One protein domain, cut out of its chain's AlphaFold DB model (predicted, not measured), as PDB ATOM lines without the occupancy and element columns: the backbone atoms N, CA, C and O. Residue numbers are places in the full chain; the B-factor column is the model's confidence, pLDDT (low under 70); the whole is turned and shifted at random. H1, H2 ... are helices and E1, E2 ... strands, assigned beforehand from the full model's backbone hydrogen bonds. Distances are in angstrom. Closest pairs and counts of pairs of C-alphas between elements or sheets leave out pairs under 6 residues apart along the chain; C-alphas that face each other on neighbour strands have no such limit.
ATOM      1  N   ALA A   3      89.725 104.988  89.682       79.31
ATOM      2  CA  ALA A   3      90.833 104.052  89.527       79.31
ATOM      3  C   ALA A   3      90.388 102.636  89.917       79.31
ATOM      4  O   ALA A   3      89.389 102.493  90.631       79.31
ATOM      5  N   ALA A   4      91.128 101.606  89.501       80.00
ATOM      6  CA  ALA A   4      90.862 100.225  89.912       80.00
ATOM      7  C   ALA A   4      92.141  99.395  90.112       80.00
ATOM      8  O   ALA A   4      93.172  99.660  89.500       80.00
ATOM      9  N   GLY A   5      92.073  98.365  90.959       79.69
ATOM     10  CA  GLY A   5      93.187  97.451  91.201       79.69
ATOM     11  C   GLY A   5      92.799  96.199  91.984       79.69
ATOM     12  O   GLY A   5      91.866  96.193  92.783       79.69
ATOM     13  N   VAL A   6      93.547  95.112  91.775       84.31
ATOM     14  CA  VAL A   6      93.366  93.850  92.522       84.31
ATOM     15  C   VAL A   6      93.856  93.941  93.975       84.31
ATOM     16  O   VAL A   6      93.488  93.125  94.812       84.31
ATOM     17  N   THR A   7      94.657  94.960  94.291       87.00
ATOM     18  CA  THR A   7      95.078  95.329  95.648       87.00
ATOM     19  C   THR A   7      94.895  96.830  95.853       87.00
ATOM     20  O   THR A   7      94.819  97.584  94.880       87.00
ATOM     21  N   GLU A   8      94.858  97.269  97.112       86.88
ATOM     22  CA  GLU A   8      94.777  98.691  97.464       86.88
ATOM     23  C   GLU A   8      95.952  99.482  96.877       86.88
ATOM     24  O   GLU A   8      95.750 100.518  96.251       86.88
ATOM     25  N   GLU A   9      97.170  98.946  96.994       89.94
ATOM     26  CA  GLU A   9      98.378  99.547  96.421       89.94
ATOM     27  C   GLU A   9      98.248  99.740  94.905       89.94
ATOM     28  O   GLU A   9      98.490 100.834  94.401       89.94
ATOM     29  N   ARG A  10      97.812  98.710  94.167       89.38
ATOM     30  CA  ARG A  10      97.662  98.804  92.706       89.38
ATOM     31  C   ARG A  10      96.582  99.800  92.305       89.38
ATOM     32  O   ARG A  10      96.777 100.533  91.342       89.38
ATOM     33  N   TRP A  11      95.484  99.861  93.053       90.69
ATOM     34  CA  TRP A  11      94.430 100.852  92.840       90.69
ATOM     35  C   TRP A  11      94.921 102.286  93.078       90.69
ATOM     36  O   TRP A  11      94.653 103.175  92.268       90.69
ATOM     37  N   LEU A  12      95.676 102.520  94.153       91.00
ATOM     38  CA  LEU A  12      96.249 103.837  94.431       91.00
ATOM     39  C   LEU A  12      97.244 104.246  93.342       91.00
ATOM     40  O   LEU A  12      97.151 105.358  92.828       91.00
ATOM     41  N   LEU A  13      98.152 103.353  92.943       92.69
ATOM     42  CA  LEU A  13      99.128 103.632  91.886       92.69
ATOM     43  C   LEU A  13      98.462 103.889  90.528       92.69
ATOM     44  O   LEU A  13      98.868 104.815  89.829       92.69
ATOM     45  N   ASP A  14      97.411 103.139  90.183       91.12
ATOM     46  CA  ASP A  14      96.566 103.395  89.010       91.12
ATOM     47  C   ASP A  14      96.011 104.827  89.029       91.12
ATOM     48  O   ASP A  14      96.177 105.588  88.072       91.12
ATOM     49  N   GLY A  15      95.425 105.236  90.155       90.38
ATOM     50  CA  GLY A  15      94.897 106.585  90.328       90.38
ATOM     51  C   GLY A  15      95.966 107.674  90.260       90.38
ATOM     52  O   GLY A  15      95.755 108.698  89.609       90.38
ATOM     53  N   VAL A  16      97.134 107.449  90.864       93.19
ATOM     54  CA  VAL A  16      98.257 108.393  90.814       93.19
ATOM     55  C   VAL A  16      98.778 108.571  89.393       93.19
ATOM     56  O   VAL A  16      98.955 109.705  88.959       93.19
ATOM     57  N   LEU A  17      98.979 107.489  88.637       94.00
ATOM     58  CA  LEU A  17      99.420 107.579  87.242       94.00
ATOM     59  C   LEU A  17      98.426 108.375  86.384       94.00
ATOM     60  O   LEU A  17      98.835 109.140  85.509       94.00
ATOM     61  N   ARG A  18      97.121 108.249  86.652       92.00
ATOM     62  CA  ARG A  18      96.094 109.050  85.971       92.00
ATOM     63  C   ARG A  18      96.174 110.532  86.319       92.00
ATOM     64  O   ARG A  18      96.038 111.345  85.415       92.00
ATOM     65  N   LEU A  19      96.428 110.883  87.582       92.31
ATOM     66  CA  LEU A  19      96.653 112.277  87.994       92.31
ATOM     67  C   LEU A  19      97.918 112.854  87.346       92.31
ATOM     68  O   LEU A  19      97.906 113.957  86.811       92.31
ATOM     69  N   LEU A  20      99.000 112.076  87.342       93.31
ATOM     70  CA  LEU A  20     100.286 112.478  86.778       93.31
ATOM     71  C   LEU A  20     100.273 112.601  85.251       93.31
ATOM     72  O   LEU A  20     101.167 113.233  84.692       93.31
ATOM     73  N   ALA A  21      99.291 112.015  84.561       92.62
ATOM     74  CA  ALA A  21      99.215 112.086  83.108       92.62
ATOM     75  C   ALA A  21      99.108 113.535  82.613       92.62
ATOM     76  O   ALA A  21      99.775 113.900  81.643       92.62
ATOM     77  N   ASP A  22      98.322 114.375  83.286       88.62
ATOM     78  CA  ASP A  22      98.131 115.780  82.900       88.62
ATOM     79  C   ASP A  22      99.369 116.646  83.182       88.62
ATOM     80  O   ASP A  22      99.577 117.666  82.530       88.62
ATOM     81  N   GLU A  23     100.230 116.200  84.094       89.31
ATOM     82  CA  GLU A  23     101.470 116.878  84.482       89.31
ATOM     83  C   GLU A  23     102.702 116.376  83.712       89.31
ATOM     84  O   GLU A  23     103.803 116.898  83.896       89.31
ATOM     85  N   ALA A  24     102.546 115.341  82.884       92.56
ATOM     86  CA  ALA A  24     103.655 114.735  82.164       92.56
ATOM     87  C   ALA A  24     104.196 115.688  81.085       92.56
ATOM     88  O   ALA A  24     103.457 116.201  80.240       92.56
ATOM     89  N   GLU A  25     105.510 115.887  81.092       94.00
ATOM     90  CA  GLU A  25     106.233 116.730  80.142       94.00
ATOM     91  C   GLU A  25     106.697 115.921  78.931       94.00
ATOM     92  O   GLU A  25     106.871 114.704  79.014       94.00
ATOM     93  N   ALA A  26     106.875 116.590  77.788       93.06
ATOM     94  CA  ALA A  26     107.314 115.929  76.565       93.06
ATOM     95  C   ALA A  26     108.684 115.266  76.773       93.06
ATOM     96  O   ALA A  26     109.651 115.909  77.174       93.06
ATOM     97  N   ASP A  27     108.754 113.979  76.461       90.88
ATOM     98  CA  ASP A  27     109.992 113.224  76.388       90.88
ATOM     99  C   ASP A  27     110.410 113.165  74.915       90.88
ATOM    100  O   ASP A  27     109.659 112.698  74.058       90.88
ATOM    101  N   HIS A  28     111.610 113.655  74.605       84.38
ATOM    102  CA  HIS A  28     112.157 113.631  73.245       84.38
ATOM    103  C   HIS A  28     112.672 112.247  72.824       84.38
ATOM    104  O   HIS A  28     113.319 112.126  71.784       84.38
ATOM    105  N   THR A  29     112.388 111.208  73.614       85.56
ATOM    106  CA  THR A  29     112.633 109.815  73.250       85.56
ATOM    107  C   THR A  29     111.960 109.489  71.918       85.56
ATOM    108  O   THR A  29     110.734 109.521  71.784       85.56
ATOM    109  N   VAL A  30     112.788 109.158  70.929       80.62
ATOM    110  CA  VAL A  30     112.340 108.609  69.652       80.62
ATOM    111  C   VAL A  30     112.202 107.106  69.834       80.62
ATOM    112  O   VAL A  30     113.168 106.436  70.188       80.62
ATOM    113  N   VAL A  31     110.990 106.599  69.633       86.31
ATOM    114  CA  VAL A  31     110.703 105.163  69.634       86.31
ATOM    115  C   VAL A  31     110.693 104.702  68.188       86.31
ATOM    116  O   VAL A  31     109.909 105.222  67.388       86.31
ATOM    117  N   ASP A  32     111.570 103.758  67.861       85.81
ATOM    118  CA  ASP A  32     111.610 103.171  66.529       85.81
ATOM    119  C   ASP A  32     110.326 102.380  66.276       85.81
ATOM    120  O   ASP A  32     109.877 101.573  67.092       85.81
ATOM    121  N   GLU A  33     109.706 102.625  65.126       86.12
ATOM    122  CA  GLU A  33     108.485 101.921  64.769       86.12
ATOM    123  C   GLU A  33     108.816 100.476  64.377       86.12
ATOM    124  O   GLU A  33     109.555 100.219  63.425       86.12
ATOM    125  N   ASN A  34     108.252  99.523  65.116       90.12
ATOM    126  CA  ASN A  34     108.349  98.098  64.805       90.12
ATOM    127  C   ASN A  34     107.175  97.638  63.916       90.12
ATOM    128  O   ASN A  34     106.198  98.363  63.723       90.12
ATOM    129  N   GLU A  35     107.242  96.413  63.382       91.44
ATOM    130  CA  GLU A  35     106.221  95.900  62.452       91.44
ATOM    131  C   GLU A  35     104.801  95.925  63.049       91.44
ATOM    132  O   GLU A  35     103.836  96.273  62.367       91.44
ATOM    133  N   GLU A  36     104.666  95.587  64.333       90.38
ATOM    134  CA  GLU A  36     103.379  95.569  65.028       90.38
ATOM    135  C   GLU A  36     102.791  96.982  65.156       90.38
ATOM    136  O   GLU A  36     101.645  97.223  64.771       90.38
ATOM    137  N   THR A  37     103.579  97.936  65.650       91.56
ATOM    138  CA  THR A  37     103.153  99.333  65.831       91.56
ATOM    139  C   THR A  37     102.874 100.024  64.495       91.56
ATOM    140  O   THR A  37     101.859 100.720  64.387       91.56
ATOM    141  N   ALA A  38     103.665  99.744  63.452       92.38
ATOM    142  CA  ALA A  38     103.395 100.181  62.080       92.38
ATOM    143  C   ALA A  38     102.059  99.630  61.562       92.38
ATOM    144  O   ALA A  38     101.245 100.365  60.992       92.38
ATOM    145  N   ARG A  39     101.797  98.333  61.786       94.00
ATOM    146  CA  ARG A  39     100.544  97.680  61.385       94.00
ATOM    147  C   ARG A  39      99.342  98.311  62.086       94.00
ATOM    148  O   ARG A  39      98.381  98.668  61.406       94.00
ATOM    149  N   ILE A  40      99.394  98.479  63.409       93.06
ATOM    150  CA  ILE A  40      98.296  99.081  64.183       93.06
ATOM    151  C   ILE A  40      98.053 100.524  63.728       93.06
ATOM    152  O   ILE A  40      96.907 100.898  63.478       93.06
ATOM    153  N   ARG A  41      99.117 101.325  63.553       93.38
ATOM    154  CA  ARG A  41      98.996 102.705  63.062       93.38
ATOM    155  C   ARG A  41      98.337 102.755  61.695       93.38
ATOM    156  O   ARG A  41      97.472 103.598  61.491       93.38
ATOM    157  N   ARG A  42      98.735 101.882  60.766       93.12
ATOM    158  CA  ARG A  42      98.158 101.843  59.420       93.12
ATOM    159  C   ARG A  42      96.651 101.599  59.471       93.12
ATOM    160  O   ARG A  42      95.918 102.358  58.852       93.12
ATOM    161  N   ILE A  43      96.208 100.599  60.233       93.06
ATOM    162  CA  ILE A  43      94.778 100.290  60.394       93.06
ATOM    163  C   ILE A  43      94.044 101.490  60.999       93.06
ATOM    164  O   ILE A  43      93.018 101.918  60.483       93.06
ATOM    165  N   LEU A  44      94.592 102.083  62.062       90.56
ATOM    166  CA  LEU A  44      93.985 103.247  62.705       90.56
ATOM    167  C   LEU A  44      93.926 104.466  61.767       90.56
ATOM    168  O   LEU A  44      92.945 105.204  61.776       90.56
ATOM    169  N   GLN A  45      94.949 104.674  60.935       91.62
ATOM    170  CA  GLN A  45      95.015 105.779  59.978       91.62
ATOM    171  C   GLN A  45      93.926 105.688  58.903       91.62
ATOM    172  O   GLN A  45      93.475 106.732  58.439       91.62
ATOM    173  N   GLU A  46      93.470 104.487  58.535       90.50
ATOM    174  CA  GLU A  46      92.365 104.298  57.579       90.50
ATOM    175  C   GLU A  46      91.049 104.923  58.076       90.50
ATOM    176  O   GLU A  46      90.176 105.244  57.271       90.50
ATOM    177  N   TRP A  47      90.906 105.140  59.386       85.56
ATOM    178  CA  TRP A  47      89.704 105.723  59.995       85.56
ATOM    179  C   TRP A  47      89.865 107.195  60.367       85.56
ATOM    180  O   TRP A  47      88.911 107.834  60.806       85.56
ATOM    181  N   GLN A  48      91.066 107.748  60.201       84.25
ATOM    182  CA  GLN A  48      91.414 109.089  60.649       84.25
ATOM    183  C   GLN A  48      91.727 109.971  59.445       84.25
ATOM    184  O   GLN A  48      92.535 109.621  58.585       84.25
ATOM    185  N   ARG A  49      91.088 111.145  59.386       82.25
ATOM    186  CA  ARG A  49      91.331 112.121  58.310       82.25
ATOM    187  C   ARG A  49      92.715 112.749  58.417       82.25
ATOM    188  O   ARG A  49      93.379 112.956  57.407       82.25
ATOM    189  N   ASP A  50      93.134 113.034  59.644       85.94
ATOM    190  CA  ASP A  50      94.421 113.650  59.926       85.94
ATOM    191  C   ASP A  50      95.509 112.602  60.115       85.94
ATOM    192  O   ASP A  50      95.279 111.502  60.629       85.94
ATOM    193  N   ARG A  51      96.738 112.967  59.744       89.25
ATOM    194  CA  ARG A  51      97.905 112.122  59.992       89.25
ATOM    195  C   ARG A  51      98.090 111.921  61.491       89.25
ATOM    196  O   ARG A  51      98.111 112.890  62.251       89.25
ATOM    197  N   LEU A  52      98.308 110.682  61.904       91.19
ATOM    198  CA  LEU A  52      98.548 110.340  63.299       91.19
ATOM    199  C   LEU A  52     100.004 110.562  63.696       91.19
ATOM    200  O   LEU A  52     100.930 110.243  62.951       91.19
ATOM    201  N   THR A  53     100.195 111.053  64.914       91.88
ATOM    202  CA  THR A  53     101.500 111.167  65.559       91.88
ATOM    203  C   THR A  53     101.463 110.500  66.925       91.88
ATOM    204  O   THR A  53     100.424 110.449  67.589       91.88
ATOM    205  N   THR A  54     102.612 109.972  67.331       93.25
ATOM    206  CA  THR A  54     102.826 109.415  68.661       93.25
ATOM    207  C   THR A  54     103.852 110.277  69.372       93.25
ATOM    208  O   THR A  54     104.890 110.603  68.800       93.25
ATOM    209  N   ARG A  55     103.553 110.662  70.610       93.50
ATOM    210  CA  ARG A  55     104.438 111.460  71.458       93.50
ATOM    211  C   ARG A  55     104.629 110.744  72.786       93.50
ATOM    212  O   ARG A  55     103.656 110.230  73.340       93.50
ATOM    213  N   VAL A  56     105.862 110.720  73.277       95.62
ATOM    214  CA  VAL A  56     106.204 110.164  74.588       95.62
ATOM    215  C   VAL A  56     106.330 111.310  75.584       95.62
ATOM    216  O   VAL A  56     106.718 112.423  75.235       95.62
ATOM    217  N   PHE A  57     105.940 111.040  76.818       96.06
ATOM    218  CA  PHE A  57     105.964 111.955  77.938       96.06
ATOM    219  C   PHE A  57     106.558 111.249  79.152       96.06
ATOM    220  O   PHE A  57     106.502 110.020  79.286       96.06
ATOM    221  N   ARG A  58     107.102 112.049  80.059       95.94
ATOM    222  CA  ARG A  58     107.708 111.603  81.308       95.94
ATOM    223  C   ARG A  58     107.270 112.496  82.454       95.94
ATOM    224  O   ARG A  58     106.833 113.623  82.255       95.94
ATOM    225  N   VAL A  59     107.450 111.996  83.667       95.69
ATOM    226  CA  VAL A  59     107.419 112.814  84.878       95.69
ATOM    227  C   VAL A  59     108.804 112.716  85.509       95.69
ATOM    228  O   VAL A  59     109.271 111.600  85.751       95.69
ATOM    229  N   PRO A  60     109.515 113.832  85.753       93.31
ATOM    230  CA  PRO A  60     110.794 113.796  86.453       93.31
ATOM    231  C   PRO A  60     110.698 113.033  87.778       93.31
ATOM    232  O   PRO A  60     109.852 113.338  88.613       93.31
ATOM    233  N   GLY A  61     111.575 112.044  87.963       91.38
ATOM    234  CA  GLY A  61     111.570 111.171  89.141       91.38
ATOM    235  C   GLY A  61     110.716 109.906  89.005       91.38
ATOM    236  O   GLY A  61     110.689 109.117  89.947       91.38
ATOM    237  N   LEU A  62     110.063 109.703  87.854       94.25
ATOM    238  CA  LEU A  62     109.334 108.489  87.504       94.25
ATOM    239  C   LEU A  62     109.995 107.796  86.302       94.25
ATOM    240  O   LEU A  62     110.233 108.413  85.258       94.25
ATOM    241  N   ASP A  63     110.256 106.499  86.428       93.38
ATOM    242  CA  ASP A  63     110.865 105.709  85.349       93.38
ATOM    243  C   ASP A  63     109.861 105.347  84.256       93.38
ATOM    244  O   ASP A  63     110.235 105.099  83.115       93.38
ATOM    245  N   TRP A  64     108.574 105.387  84.588       94.50
ATOM    246  CA  TRP A  64     107.500 105.057  83.670       94.50
ATOM    247  C   TRP A  64     107.360 106.122  82.578       94.50
ATOM    248  O   TRP A  64     107.698 107.300  82.753       94.50
ATOM    249  N   ARG A  65     106.865 105.695  81.420       96.06
ATOM    250  CA  ARG A  65     106.651 106.519  80.233       96.06
ATOM    251  C   ARG A  65     105.180 106.531  79.871       96.06
ATOM    252  O   ARG A  65     104.515 105.498  79.904       96.06
ATOM    253  N   LEU A  66     104.693 107.712  79.516       96.38
ATOM    254  CA  LEU A  66     103.349 107.919  79.004       96.38
ATOM    255  C   LEU A  66     103.444 108.150  77.502       96.38
ATOM    256  O   LEU A  66     104.031 109.134  77.067       96.38
ATOM    257  N   ALA A  67     102.836 107.291  76.696       96.00
ATOM    258  CA  ALA A  67     102.659 107.571  75.278       96.00
ATOM    259  C   ALA A  67     101.264 108.142  75.031       96.00
ATOM    260  O   ALA A  67     100.289 107.695  75.633       96.00
ATOM    261  N   ARG A  68     101.161 109.105  74.113       95.38
ATOM    262  CA  ARG A  68      99.892 109.611  73.578       95.38
ATOM    263  C   ARG A  68      99.893 109.507  72.059       95.38
ATOM    264  O   ARG A  68     100.851 109.913  71.400       95.38
ATOM    265  N   VAL A  69      98.796 109.003  71.512       94.12
ATOM    266  CA  VAL A  69      98.506 108.914  70.080       94.12
ATOM    267  C   VAL A  69      97.379 109.883  69.763       94.12
ATOM    268  O   VAL A  69      96.347 109.880  70.432       94.12
ATOM    269  N   GLY A  70      97.551 110.704  68.734       92.25
ATOM    270  CA  GLY A  70      96.501 111.611  68.282       92.25
ATOM    271  C   GLY A  70      96.818 112.277  66.946       92.25
ATOM    272  O   GLY A  70      97.857 111.989  66.342       92.25
ATOM    273  N   PRO A  71      95.935 113.170  66.474       90.31
ATOM    274  CA  PRO A  71      96.143 113.920  65.243       90.31
ATOM    275  C   PRO A  71      97.401 114.794  65.308       90.31
ATOM    276  O   PRO A  71      97.725 115.406  66.331       90.31
ATOM    277  N   THR A  72      98.110 114.896  64.185       86.75
ATOM    278  CA  THR A  72      99.300 115.756  64.060       86.75
ATOM    279  C   THR A  72      98.935 117.229  64.228       86.75
ATOM    280  O   THR A  72      99.689 117.960  64.869       86.75
ATOM    281  N   ALA A  73      97.759 117.631  63.731       82.25
ATOM    282  CA  ALA A  73      97.207 118.981  63.859       82.25
ATOM    283  C   ALA A  73      96.908 119.397  65.317       82.25
ATOM    284  O   ALA A  73      96.596 120.558  65.570       82.25
ATOM    285  N   GLY A  74      97.043 118.474  66.276       75.25
ATOM    286  CA  GLY A  74      96.686 118.682  67.675       75.25
ATOM    287  C   GLY A  74      95.249 118.259  67.970       75.25
ATOM    288  O   GLY A  74      94.517 117.824  67.086       75.25
ATOM    289  N   GLY A  75      94.867 118.347  69.242       79.44
ATOM    290  CA  GLY A  75      93.552 117.931  69.731       79.44
ATOM    291  C   GLY A  75      93.626 116.848  70.802       79.44
ATOM    292  O   GLY A  75      94.702 116.518  71.310       79.44
ATOM    293  N   THR A  76      92.459 116.314  71.159       83.56
ATOM    294  CA  THR A  76      92.326 115.264  72.172       83.56
ATOM    295  C   THR A  76      93.053 113.995  71.715       83.56
ATOM    296  O   THR A  76      92.863 113.566  70.574       83.56
ATOM    297  N   PRO A  77      93.880 113.367  72.571       88.50
ATOM    298  CA  PRO A  77      94.503 112.098  72.231       88.50
ATOM    299  C   PRO A  77      93.439 111.021  71.974       88.50
ATOM    300  O   PRO A  77      92.482 110.857  72.734       88.50
ATOM    301  N   LEU A  78      93.640 110.265  70.898       90.38
ATOM    302  CA  LEU A  78      92.826 109.105  70.543       90.38
ATOM    303  C   LEU A  78      93.139 107.915  71.450       90.38
ATOM    304  O   LEU A  78      92.264 107.099  71.709       90.38
ATOM    305  N   GLY A  79      94.354 107.836  71.987       92.62
ATOM    306  CA  GLY A  79      94.727 106.850  72.992       92.62
ATOM    307  C   GLY A  79      95.979 107.279  73.740       92.62
ATOM    308  O   GLY A  79      96.841 107.970  73.195       92.62
ATOM    309  N   ALA A  80      96.072 106.890  75.001       94.56
ATOM    310  CA  ALA A  80      97.194 107.167  75.871       94.56
ATOM    311  C   ALA A  80      97.438 105.975  76.792       94.56
ATOM    312  O   ALA A  80      96.489 105.334  77.245       94.56
ATOM    313  N   SER A  81      98.702 105.672  77.071       95.12
ATOM    314  CA  SER A  81      99.052 104.570  77.963       95.12
ATOM    315  C   SER A  81     100.340 104.825  78.733       95.12
ATOM    316  O   SER A  81     101.319 105.318  78.167       95.12
ATOM    317  N   TRP A  82     100.326 104.467  80.017       95.38
ATOM    318  CA  TRP A  82     101.523 104.344  80.843       95.38
ATOM    319  C   TRP A  82     102.139 102.951  80.709       95.38
ATOM    320  O   TRP A  82     101.434 101.945  80.792       95.38
ATOM    321  N   ALA A  83     103.465 102.880  80.603       93.69
ATOM    322  CA  ALA A  83     104.227 101.641  80.737       93.69
ATOM    323  C   ALA A  83     105.613 101.893  81.345       93.69
ATOM    324  O   ALA A  83     106.033 103.036  81.509       93.69
ATOM    325  N   PHE A  84     106.324 100.816  81.687       90.88
ATOM    326  CA  PHE A  84     107.685 100.899  82.223       90.88
ATOM    327  C   PHE A  84     108.695 101.428  81.190       90.88
ATOM    328  O   PHE A  84     109.636 102.125  81.547       90.88
ATOM    329  N   ASP A  85     108.478 101.129  79.912       91.25
ATOM    330  CA  ASP A  85     109.318 101.553  78.793       91.25
ATOM    331  C   ASP A  85     108.489 102.227  77.688       91.25
ATOM    332  O   ASP A  85     107.262 102.095  77.620       91.25
ATOM    333  N   ALA A  86     109.171 102.991  76.832       93.25
ATOM    334  CA  ALA A  86     108.524 103.791  75.800       93.25
ATOM    335  C   ALA A  86     107.877 102.926  74.701       93.25
ATOM    336  O   ALA A  86     106.763 103.237  74.282       93.25
ATOM    337  N   ASP A  87     108.509 101.824  74.283       92.94
ATOM    338  CA  ASP A  87     107.969 100.896  73.280       92.94
ATOM    339  C   ASP A  87     106.624 100.303  73.713       92.94
ATOM    340  O   ASP A  87     105.629 100.350  72.979       92.94
ATOM    341  N   SER A  88     106.565  99.795  74.943       92.00
ATOM    342  CA  SER A  88     105.355  99.240  75.540       92.00
ATOM    343  C   SER A  88     104.262 100.293  75.676       92.00
ATOM    344  O   SER A  88     103.104 100.003  75.362       92.00
ATOM    345  N   ALA A  89     104.617 101.515  76.091       94.31
ATOM    346  CA  ALA A  89     103.669 102.620  76.198       94.31
ATOM    347  C   ALA A  89     103.079 102.968  74.821       94.31
ATOM    348  O   ALA A  89     101.862 103.083  74.678       94.31
ATOM    349  N   VAL A  90     103.922 103.077  73.786       94.81
ATOM    350  CA  VAL A  90     103.502 103.384  72.408       94.81
ATOM    351  C   VAL A  90     102.584 102.303  71.853       94.81
ATOM    352  O   VAL A  90     101.509 102.623  71.339       94.81
ATOM    353  N   ARG A  91     102.976 101.033  71.981       93.56
ATOM    354  CA  ARG A  91     102.178  99.895  71.513       93.56
ATOM    355  C   ARG A  91     100.803  99.885  72.171       93.56
ATOM    356  O   ARG A  91      99.798  99.775  71.476       93.56
ATOM    357  N   GLN A  92     100.741 100.059  73.489       93.31
ATOM    358  CA  GLN A  92      99.467 100.086  74.203       93.31
ATOM    359  C   GLN A  92      98.620 101.305  73.845       93.31
ATOM    360  O   GLN A  92      97.431 101.145  73.599       93.31
ATOM    361  N   ALA A  93      99.209 102.499  73.731       94.44
ATOM    362  CA  ALA A  93      98.471 103.699  73.338       94.44
ATOM    363  C   ALA A  93      97.863 103.571  71.927       94.44
ATOM    364  O   ALA A  93      96.728 103.998  71.706       94.44
ATOM    365  N   LEU A  94      98.586 102.951  70.984       94.00
ATOM    366  CA  LEU A  94      98.082 102.630  69.644       94.00
ATOM    367  C   LEU A  94      96.939 101.610  69.698       94.00
ATOM    368  O   LEU A  94      95.905 101.827  69.066       94.00
ATOM    369  N   SER A  95      97.091 100.535  70.475       92.69
ATOM    370  CA  SER A  95      96.039  99.531  70.665       92.69
ATOM    371  C   SER A  95      94.780 100.121  71.303       92.69
ATOM    372  O   SER A  95      93.680  99.846  70.831       92.69
ATOM    373  N   THR A  96      94.921 100.978  72.321       91.50
ATOM    374  CA  THR A  96      93.804 101.707  72.940       91.50
ATOM    375  C   THR A  96      93.098 102.593  71.921       91.50
ATOM    376  O   THR A  96      91.873 102.560  71.834       91.50
ATOM    377  N   ALA A  97      93.849 103.351  71.118       92.50
ATOM    378  CA  ALA A  97      93.270 104.203  70.084       92.50
ATOM    379  C   ALA A  97      92.511 103.390  69.019       92.50
ATOM    380  O   ALA A  97      91.418 103.783  68.611       92.50
ATOM    381  N   LEU A  98      93.048 102.235  68.607       90.62
ATOM    382  CA  LEU A  98      92.373 101.328  67.677       90.62
ATOM    383  C   LEU A  98      91.101 100.726  68.278       90.62
ATOM    384  O   LEU A  98      90.060 100.748  67.624       90.62
ATOM    385  N   ALA A  99      91.160 100.239  69.517       88.81
ATOM    386  CA  ALA A  99      89.998  99.691  70.212       88.81
ATOM    387  C   ALA A  99      88.887 100.741  70.366       88.81
ATOM    388  O   ALA A  99      87.725 100.449  70.098       88.81
ATOM    389  N   ARG A 100      89.242 101.983  70.719       87.56
ATOM    390  CA  ARG A 100      88.291 103.104  70.796       87.56
ATOM    391  C   ARG A 100      87.610 103.355  69.465       87.56
ATOM    392  O   ARG A 100      86.387 103.351  69.398       87.56
ATOM    393  N   ALA A 101      88.389 103.472  68.398       86.50
ATOM    394  CA  ALA A 101      87.832 103.736  67.083       86.50
ATOM    395  C   ALA A 101      86.988 102.552  66.547       86.50
ATOM    396  O   ALA A 101      85.993 102.770  65.858       86.50
ATOM    397  N   GLN A 102      87.309 101.305  66.926       86.44
ATOM    398  CA  GLN A 102      86.475 100.123  66.648       86.44
ATOM    399  C   GLN A 102      85.132 100.195  67.366       86.44
ATOM    400  O   GLN A 102      84.094  99.913  66.771       86.44
ATOM    401  N   VAL A 103      85.154 100.556  68.650       84.31
ATOM    402  CA  VAL A 103      83.947 100.660  69.468       84.31
ATOM    403  C   VAL A 103      83.063 101.806  68.980       84.31
ATOM    404  O   VAL A 103      81.867 101.590  68.816       84.31
ATOM    405  N   GLU A 104      83.644 102.963  68.654       81.94
ATOM    406  CA  GLU A 104      82.940 104.104  68.049       81.94
ATOM    407  C   GLU A 104      82.299 103.738  66.701       81.94
ATOM    408  O   GLU A 104      81.155 104.104  66.440       81.94
ATOM    409  N   ALA A 105      82.996 102.974  65.854       79.00
ATOM    410  CA  ALA A 105      82.452 102.518  64.574       79.00
ATOM    411  C   ALA A 105      81.341 101.463  64.736       79.00
ATOM    412  O   ALA A 105      80.411 101.415  63.931       79.00
ATOM    413  N   ALA A 106      81.436 100.610  65.759       79.06
ATOM    414  CA  ALA A 106      80.481  99.535  66.018       79.06
ATOM    415  C   ALA A 106      79.240  99.986  66.810       79.06
ATOM    416  O   ALA A 106      78.192  99.348  66.699       79.06
ATOM    417  N   HIS A 107      79.334 101.057  67.607       63.97
ATOM    418  CA  HIS A 107      78.279 101.485  68.526       63.97
ATOM    419  C   HIS A 107      77.957 102.976  68.386       63.97
ATOM    420  O   HIS A 107      78.734 103.837  68.784       63.97
ATOM    421  N   ALA A 108      76.714 103.280  68.001       56.56
ATOM    422  CA  ALA A 108      76.107 104.601  68.200       56.56
ATOM    423  C   ALA A 108      75.747 104.897  69.681       56.56
ATOM    424  O   ALA A 108      75.071 105.883  69.967       56.56
ATOM    425  N   GLY A 109      76.174 104.060  70.636       51.69
ATOM    426  CA  GLY A 109      75.991 104.297  72.067       51.69
ATOM    427  C   GLY A 109      76.234 103.057  72.928       51.69
ATOM    428  O   GLY A 109      75.510 102.073  72.807       51.69
ATOM    429  N   GLY A 110      77.217 103.110  73.835       50.69
ATOM    430  CA  GLY A 110      77.170 102.273  75.040       50.69
ATOM    431  C   GLY A 110      78.492 101.977  75.740       50.69
ATOM    432  O   GLY A 110      78.541 102.057  76.963       50.69
ATOM    433  N   ALA A 111      79.559 101.647  75.010       55.66
ATOM    434  CA  ALA A 111      80.856 101.342  75.615       55.66
ATOM    435  C   ALA A 111      81.839 102.484  75.341       55.66
ATOM    436  O   ALA A 111      82.202 102.724  74.196       55.66
ATOM    437  N   ASP A 112      82.252 103.198  76.387       68.69
ATOM    438  CA  ASP A 112      83.343 104.168  76.300       68.69
ATOM    439  C   ASP A 112      84.628 103.470  76.746       68.69
ATOM    440  O   ASP A 112      84.757 103.058  77.900       68.69
ATOM    441  N   VAL A 113      85.559 103.268  75.816       68.88
ATOM    442  CA  VAL A 113      86.902 102.804  76.165       68.88
ATOM    443  C   VAL A 113      87.685 104.041  76.617       68.88
ATOM    444  O   VAL A 113      87.841 104.968  75.815       68.88
ATOM    445  N   PRO A 114      88.188 104.087  77.868       77.31
ATOM    446  CA  PRO A 114      88.872 105.266  78.376       77.31
ATOM    447  C   PRO A 114      90.046 105.684  77.480       77.31
ATOM    448  O   PRO A 114      90.805 104.830  77.014       77.31
ATOM    449  N   PRO A 115      90.254 106.996  77.263       80.38
ATOM    450  CA  PRO A 115      91.363 107.498  76.456       80.38
ATOM    451  C   PRO A 115      92.729 107.190  77.070       80.38
ATOM    452  O   PRO A 115      93.710 107.151  76.338       80.38
ATOM    453  N   LEU A 116      92.801 107.002  78.392       83.56
ATOM    454  CA  LEU A 116      94.022 106.730  79.141       83.56
ATOM    455  C   LEU A 116      93.938 105.352  79.794       83.56
ATOM    456  O   LEU A 116      93.025 105.092  80.578       83.56
ATOM    457  N   VAL A 117      94.929 104.515  79.502       82.38
ATOM    458  CA  VAL A 117      95.084 103.177  80.066       82.38
ATOM    459  C   VAL A 117      96.330 103.113  80.947       82.38
ATOM    460  O   VAL A 117      97.392 103.641  80.624       82.38
ATOM    461  N   THR A 118      96.192 102.447  82.081       79.62
ATOM    462  CA  THR A 118      97.233 102.257  83.102       79.62
ATOM    463  C   THR A 118      97.484 100.771  83.377       79.62
ATOM    464  O   THR A 118      98.198 100.421  84.312       79.62
ATOM    465  N   ASP A 119      96.968  99.887  82.517       77.44
ATOM    466  CA  ASP A 119      96.996  98.424  82.655       77.44
ATOM    467  C   ASP A 119      98.405  97.835  82.787       77.44
ATOM    468  O   ASP A 119      98.571  96.792  83.419       77.44
ATOM    469  N   SER A 120      99.443  98.513  82.285       76.81
ATOM    470  CA  SER A 120     100.834  98.124  82.558       76.81
ATOM    471  C   SER A 120     101.145  98.067  84.056       76.81
ATOM    472  O   SER A 120     101.887  97.190  84.485       76.81
ATOM    473  N   ALA A 121     100.563  98.953  84.871       73.25
ATOM    474  CA  ALA A 121     100.656  98.899  86.332       73.25
ATOM    475  C   ALA A 121      99.805  97.763  86.921       73.25
ATOM    476  O   ALA A 121     100.157  97.173  87.938       73.25
ATOM    477  N   GLY A 122      98.718  97.374  86.258       74.38
ATOM    478  CA  GLY A 122      97.970  96.164  86.605       74.38
ATOM    479  C   GLY A 122      98.766  94.876  86.354       74.38
ATOM    480  O   GLY A 122      98.728  93.966  87.178       74.38
ATOM    481  N   ALA A 123      99.521  94.816  85.253       77.12
ATOM    482  CA  ALA A 123     100.251  93.626  84.807       77.12
ATOM    483  C   ALA A 123     101.702  93.532  85.315       77.12
ATOM    484  O   ALA A 123     102.312  92.468  85.223       77.12
ATOM    485  N   ALA A 124     102.270  94.622  85.839       83.06
ATOM    486  CA  ALA A 124     103.645  94.644  86.332       83.06
ATOM    487  C   ALA A 124     103.860  93.699  87.528       83.06
ATOM    488  O   ALA A 124     102.986  93.529  88.390       83.06
ATOM    489  N   ASP A 125     105.056  93.108  87.577       87.12
ATOM    490  CA  ASP A 125     105.539  92.293  88.691       87.12
ATOM    491  C   ASP A 125     105.715  93.109  89.987       87.12
ATOM    492  O   ASP A 125     105.646  94.340  90.005       87.12
ATOM    493  N   GLY A 126     105.913  92.404  91.104       85.75
ATOM    494  CA  GLY A 126     106.023  93.034  92.422       85.75
ATOM    495  C   GLY A 126     107.221  93.977  92.565       85.75
ATOM    496  O   GLY A 126     107.123  94.963  93.290       85.75
ATOM    497  N   GLU A 127     108.322  93.723  91.857       88.62
ATOM    498  CA  GLU A 127     109.518  94.571  91.899       88.62
ATOM    499  C   GLU A 127     109.245  95.931  91.249       88.62
ATOM    500  O   GLU A 127     109.481  96.982  91.851       88.62
ATOM    501  N   ARG A 128     108.658  95.922  90.049       90.88
ATOM    502  CA  ARG A 128     108.283  97.143  89.329       90.88
ATOM    503  C   ARG A 128     107.225  97.948  90.071       90.88
ATOM    504  O   ARG A 128     107.298  99.175  90.070       90.88
ATOM    505  N   ILE A 129     106.274  97.281  90.725       91.25
ATOM    506  CA  ILE A 129     105.276  97.944  91.575       91.25
ATOM    507  C   ILE A 129     105.916  98.551  92.822       91.25
ATOM    508  O   ILE A 129     105.637  99.709  93.136       91.25
ATOM    509  N   GLY A 130     106.829  97.832  93.477       91.50
ATOM    510  CA  GLY A 130     107.588  98.355  94.611       91.50
ATOM    511  C   GLY A 130     108.400  99.600  94.243       91.50
ATOM    512  O   GLY A 130     108.317 100.614  94.937       91.50
ATOM    513  N   SER A 131     109.105  99.558  93.110       94.06
ATOM    514  CA  SER A 131     109.867 100.699  92.587       94.06
ATOM    515  C   SER A 131     108.960 101.885  92.233       94.06
ATOM    516  O   SER A 131     109.226 103.016  92.649       94.06
ATOM    517  N   LEU A 132     107.838 101.635  91.545       93.62
ATOM    518  CA  LEU A 132     106.853 102.667  91.215       93.62
ATOM    519  C   LEU A 132     106.310 103.346  92.482       93.62
ATOM    520  O   LEU A 132     106.259 104.575  92.544       93.62
ATOM    521  N   ARG A 133     105.968 102.569  93.517       94.75
ATOM    522  CA  ARG A 133     105.532 103.103  94.815       94.75
ATOM    523  C   ARG A 133     106.585 104.019  95.426       94.75
ATOM    524  O   ARG A 133     106.258 105.125  95.851       94.75
ATOM    525  N   GLU A 134     107.840 103.593  95.478       95.88
ATOM    526  CA  GLU A 134     108.921 104.400  96.056       95.88
ATOM    527  C   GLU A 134     109.160 105.700  95.284       95.88
ATOM    528  O   GLU A 134     109.397 106.753  95.882       95.88
ATOM    529  N   GLN A 135     109.065 105.656  93.956       95.75
ATOM    530  CA  GLN A 135     109.166 106.837  93.100       95.75
ATOM    531  C   GLN A 135     108.014 107.810  93.342       95.75
ATOM    532  O   GLN A 135     108.265 108.993  93.567       95.75
ATOM    533  N   VAL A 136     106.775 107.314  93.395       94.38
ATOM    534  CA  VAL A 136     105.585 108.120  93.705       94.38
ATOM    535  C   VAL A 136     105.686 108.766  95.087       94.38
ATOM    536  O   VAL A 136     105.396 109.953  95.226       94.38
ATOM    537  N   LEU A 137     106.141 108.029  96.104       93.50
ATOM    538  CA  LEU A 137     106.320 108.569  97.455       93.50
ATOM    539  C   LEU A 137     107.378 109.677  97.493       93.50
ATOM    540  O   LEU A 137     107.145 110.730  98.088       93.50
ATOM    541  N   ARG A 138     108.524 109.476  96.830       95.25
ATOM    542  CA  ARG A 138     109.570 110.509  96.722       95.25
ATOM    543  C   ARG A 138     109.082 111.735  95.959       95.25
ATOM    544  O   ARG A 138     109.360 112.856  96.379       95.25
ATOM    545  N   LEU A 139     108.340 111.526  94.874       94.06
ATOM    546  CA  LEU A 139     107.749 112.593  94.075       94.06
ATOM    547  C   LEU A 139     106.752 113.415  94.900       94.06
ATOM    548  O   LEU A 139     106.838 114.642  94.918       94.06
ATOM    549  N   GLY A 140     105.851 112.743  95.623       91.75
ATOM    550  CA  GLY A 140     104.905 113.380  96.536       91.75
ATOM    551  C   GLY A 140     105.620 114.195  97.613       91.75
ATOM    552  O   GLY A 140     105.340 115.381  97.773       91.75
ATOM    553  N   ALA A 141     106.628 113.614  98.272       92.50
ATOM    554  CA  ALA A 141     107.423 114.307  99.285       92.50
ATOM    555  C   ALA A 141     108.133 115.556  98.733       92.50
ATOM    556  O   ALA A 141     108.080 116.616  99.356       92.50
ATOM    557  N   ALA A 142     108.746 115.463  97.549       91.88
ATOM    558  CA  ALA A 142     109.407 116.595  96.896       91.88
ATOM    559  C   ALA A 142     108.429 117.722  96.522       91.88
ATOM    560  O   ALA A 142     108.815 118.888  96.483       91.88
ATOM    561  N   ARG A 143     107.163 117.378  96.264       90.62
ATOM    562  CA  ARG A 143     106.095 118.317  95.895       90.62
ATOM    563  C   ARG A 143     105.255 118.793  97.081       90.62
ATOM    564  O   ARG A 143     104.399 119.650  96.889       90.62
ATOM    565  N   GLY A 144     105.470 118.245  98.278       92.50
ATOM    566  CA  GLY A 144     104.619 118.507  99.440       92.50
ATOM    567  C   GLY A 144     103.195 117.964  99.277       92.50
ATOM    568  O   GLY A 144     102.250 118.571  99.768       92.50
ATOM    569  N   VAL A 145     103.020 116.842  98.577       93.38
ATOM    570  CA  VAL A 145     101.716 116.240  98.264       93.38
ATOM    571  C   VAL A 145     101.649 114.806  98.786       93.38
ATOM    572  O   VAL A 145     102.597 114.038  98.617       93.38
ATOM    573  N   SER A 146     100.517 114.421  99.380       91.25
ATOM    574  CA  SER A 146     100.138 113.021  99.597       91.25
ATOM    575  C   SER A 146      99.100 112.582  98.568       91.25
ATOM    576  O   SER A 146      98.246 113.363  98.154       91.25
ATOM    577  N   TYR A 147      99.164 111.322  98.148       90.25
ATOM    578  CA  TYR A 147      98.146 110.720  97.291       90.25
ATOM    579  C   TYR A 147      97.246 109.830  98.142       90.25
ATOM    580  O   TYR A 147      97.730 108.930  98.824       90.25
ATOM    581  N   GLU A 148      95.946 110.105  98.120       90.62
ATOM    582  CA  GLU A 148      94.951 109.463  98.982       90.62
ATOM    583  C   GLU A 148      93.738 109.045  98.142       90.62
ATOM    584  O   GLU A 148      93.384 109.713  97.166       90.62
ATOM    585  N   GLY A 149      93.097 107.934  98.504       87.06
ATOM    586  CA  GLY A 149      91.938 107.409  97.789       87.06
ATOM    587  C   GLY A 149      90.770 107.092  98.715       87.06
ATOM    588  O   GLY A 149      90.965 106.737  99.876       87.06
ATOM    589  N   THR A 150      89.554 107.157  98.173       85.50
ATOM    590  CA  THR A 150      88.339 106.690  98.857       85.50
ATOM    591  C   THR A 150      87.863 105.400  98.204       85.50
ATOM    592  O   THR A 150      87.372 105.425  97.078       85.50
ATOM    593  N   SER A 151      88.016 104.269  98.894       83.69
ATOM    594  CA  SER A 151      87.612 102.963  98.365       83.69
ATOM    595  C   SER A 151      86.094 102.791  98.428       83.69
ATOM    596  O   SER A 151      85.474 103.057  99.457       83.69
ATOM    597  N   LEU A 152      85.500 102.314  97.336       81.44
ATOM    598  CA  LEU A 152      84.068 102.032  97.203       81.44
ATOM    599  C   LEU A 152      83.777 100.520  97.246       81.44
ATOM    600  O   LEU A 152      82.828 100.043  96.639       81.44
ATOM    601  N   ARG A 153      84.586  99.749  97.985       75.06
ATOM    602  CA  ARG A 153      84.576  98.270  98.012       75.06
ATOM    603  C   ARG A 153      83.283  97.596  98.489       75.06
ATOM    604  O   ARG A 153      83.181  96.374  98.391       75.06
ATOM    605  N   SER A 154      82.344  98.354  99.042       69.25
ATOM    606  CA  SER A 154      81.068  97.841  99.532       69.25
ATOM    607  C   SER A 154      79.949  98.428  98.691       69.25
ATOM    608  O   SER A 154      79.641  99.615  98.805       69.25
ATOM    609  N   ASP A 155      79.326  97.585  97.876       68.00
ATOM    610  CA  ASP A 155      78.109  97.930  97.159       68.00
ATOM    611  C   ASP A 155      76.907  97.359  97.936       68.00
ATOM    612  O   ASP A 155      76.902  96.174  98.277       68.00
ATOM    613  N   PRO A 156      75.889  98.170  98.272       67.88
ATOM    614  CA  PRO A 156      74.747  97.709  99.064       67.88
ATOM    615  C   PRO A 156      73.888  96.644  98.357       67.88
ATOM    616  O   PRO A 156      73.065  96.006  99.011       67.88
ATOM    617  N   VAL A 157      74.064  96.447  97.048       73.19
ATOM    618  CA  VAL A 157      73.369  95.455  96.218       73.19
ATOM    619  C   VAL A 157      74.262  94.242  95.933       73.19
ATOM    620  O   VAL A 157      73.789  93.111  96.028       73.19
ATOM    621  N   LEU A 158      75.541  94.448  95.600       68.44
ATOM    622  CA  LEU A 158      76.478  93.375  95.224       68.44
ATOM    623  C   LEU A 158      77.299  92.816  96.400       68.44
ATOM    624  O   LEU A 158      77.963  91.793  96.240       68.44
ATOM    625  N   GLY A 159      77.245  93.445  97.577       72.50
ATOM    626  CA  GLY A 159      78.052  93.068  98.737       72.50
ATOM    627  C   GLY A 159      79.507  93.530  98.612       72.50
ATOM    628  O   GLY A 159      79.798  94.576  98.027       72.50
ATOM    629  N   GLU A 160      80.441  92.772  99.194       75.06
ATOM    630  CA  GLU A 160      81.869  93.071  99.054       75.06
ATOM    631  C   GLU A 160      82.369  92.768  97.640       75.06
ATOM    632  O   GLU A 160      82.266  91.648  97.139       75.06
ATOM    633  N   ILE A 161      82.979  93.771  97.018       76.88
ATOM    634  CA  ILE A 161      83.549  93.664  95.680       76.88
ATOM    635  C   ILE A 161      85.001  93.156  95.790       76.88
ATOM    636  O   ILE A 161      85.770  93.677  96.603       76.88
ATOM    637  N   PRO A 162      85.428  92.162  94.977       74.88
ATOM    638  CA  PRO A 162      86.747  91.528  95.097       74.88
ATOM    639  C   PRO A 162      87.903  92.365  94.519       74.88
ATOM    640  O   PRO A 162      89.035  91.893  94.449       74.88
ATOM    641  N   PHE A 163      87.633  93.598  94.091       77.25
ATOM    642  CA  PHE A 163      88.616  94.544  93.579       77.25
ATOM    643  C   PHE A 163      88.455  95.906  94.256       77.25
ATOM    644  O   PHE A 163      87.364  96.305  94.667       77.25
ATOM    645  N   TRP A 164      89.569  96.620  94.375       84.31
ATOM    646  CA  TRP A 164      89.615  97.987  94.870       84.31
ATOM    647  C   TRP A 164      89.258  98.930  93.737       84.31
ATOM    648  O   TRP A 164      89.807  98.822  92.640       84.31
ATOM    649  N   PHE A 165      88.336  99.847  93.994       82.94
ATOM    650  CA  PHE A 165      87.983 100.891  93.049       82.94
ATOM    651  C   PHE A 165      87.479 102.119  93.793       82.94
ATOM    652  O   PHE A 165      86.997 102.033  94.923       82.94
ATOM    653  N   GLY A 166      87.592 103.270  93.144       85.25
ATOM    654  CA  GLY A 166      87.208 104.546  93.728       85.25
ATOM    655  C   GLY A 166      88.114 105.680  93.267       85.25
ATOM    656  O   GLY A 166      89.082 105.447  92.532       85.25
ATOM    657  N   PRO A 167      87.786 106.923  93.634       87.31
ATOM    658  CA  PRO A 167      88.585 108.070  93.248       87.31
ATOM    659  C   PRO A 167      89.875 108.164  94.075       87.31
ATOM    660  O   PRO A 167      89.891 107.863  95.269       87.31
ATOM    661  N   VAL A 168      90.937 108.637  93.423       89.69
ATOM    662  CA  VAL A 168      92.240 108.960  94.018       89.69
ATOM    663  C   VAL A 168      92.523 110.434  93.752       89.69
ATOM    664  O   VAL A 168      92.259 110.929  92.653       89.69
ATOM    665  N   HIS A 169      93.042 111.137  94.752       90.81
ATOM    666  CA  HIS A 169      93.305 112.569  94.701       90.81
ATOM    667  C   HIS A 169      94.680 112.892  95.284       90.81
ATOM    668  O   HIS A 169      95.210 112.169  96.127       90.81
ATOM    669  N   ALA A 170      95.236 114.018  94.846       90.56
ATOM    670  CA  ALA A 170      96.428 114.609  95.433       90.56
ATOM    671  C   ALA A 170      96.003 115.625  96.508       90.56
ATOM    672  O   ALA A 170      95.242 116.553  96.222       90.56
ATOM    673  N   ARG A 171      96.487 115.462  97.739       91.19
ATOM    674  CA  ARG A 171      96.258 116.376  98.861       91.19
ATOM    675  C   ARG A 171      97.546 117.122  99.181       91.19
ATOM    676  O   ARG A 171      98.590 116.516  99.393       91.19
ATOM    677  N   GLN A 172      97.469 118.448  99.237       90.38
ATOM    678  CA  GLN A 172      98.586 119.267  99.700       90.38
ATOM    679  C   GLN A 172      98.828 119.010 101.188       90.38
ATOM    680  O   GLN A 172      97.911 119.096 102.009       90.38
ATOM    681  N   LEU A 173     100.073 118.698 101.530       84.44
ATOM    682  CA  LEU A 173     100.521 118.622 102.906       84.44
ATOM    683  C   LEU A 173     100.738 120.058 103.373       84.44
ATOM    684  O   LEU A 173     101.746 120.685 103.051       84.44
TER     685      LEU A 173
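AT A GLANCE: This is residues 3 to 173 of the 181 residues of an uncharacterized protein of Streptomyces olivaceus (UniProt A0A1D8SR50). Two lobes sit end to end, each built on its own sheet, with H1 and the short H4 between them. In one lobe the strongly twisted sheet E2 E3 E4 E5 has the long H3 packed beside E4 and E5, with H2 next to H3; in the other, H1 packs on one face of the small sheet E1 E7 E6 and H5 crosses H1. The 171 printed residues hold five named helices and seven named strands, in the order E1 H1 E2 H2 E3 E4 E5 H3 H4 H5 E6 E7, a mixed class. The sheet E1 E7 E6 is antiparallel, as is the meander E3 E4 E5. The whole is compact, with a radius of gyration of the C-alphas of 17.0 A and spans of 44 by 42 by 28 A.

IN THESE COORDINATES: Find C-alpha 3 at (90.833, 104.052, 89.527), where E1, residues 3 to 5, begins. Next come H1, residues 8 to 21, 20.1 A long; E2, 25 to 27; H2, 35 to 45; E3, 52 to 58, 20.2 A; E4, 65 to 71, 19.7 A; and E5, 79 to 83. H3, residues 86 to 106, runs 30.0 A from (108.524, 103.791, 75.800). Then look for H4, 119 to 123; H5, 126 to 143, 25.5 A; E6, 145 to 149; and E7, 164 to 172, 23.6 A, ending at (98.586, 119.267, 99.700).

HOW THE PARTS SIT: Start at E1, antiparallel to E7, with N 5 and O 164 2.9 A apart. E7 bends by 54 degrees at residue 167, and beyond it pairs with E6 in a hairpin, N 171 and O 146 being 2.8 A apart. H1 is on this sheet; its closest C-alphas to E7 are Gly 15 and Val 168, 5.1 A. H1 touches H5 at a steep tilt of 54 degrees, closest at the C-alphas of Leu 13 and Arg 133, 7.1 A, with its residues 10 to 16 alone. H1 is also on the other sheet, at a height over the sheet of 9.5 A. There E2 meets E3 only at a point; the hairpins E3 and E4, and E4 and E5, show N 57 and O 66 at 2.7 A and N 65 and O 83 at 2.8 A. H3 stands at the sheet's level, its closest C-alphas to E5 being Ala 97 and Gly 79, 4.2 A. H2 touches H3 at a shallow tilt of 34 degrees, only just short of steep, closest at Leu 44 and Leu 98, C-alphas 5.6 A apart. H4 only grazes both sheets. In the five helices every O i to N i+4 pair is within hydrogen-bond range.

THE WHOLE: The C-alphas farthest apart, of Asp 32 and Pro 156, are 49.5 A apart. The printed part has no cut. The long links are H3 to H4 and E6 to E7. Mean pLDDT of the printed part is 87.0; look for values under 70 at residues 107 to 113, 154 to 156 and 158.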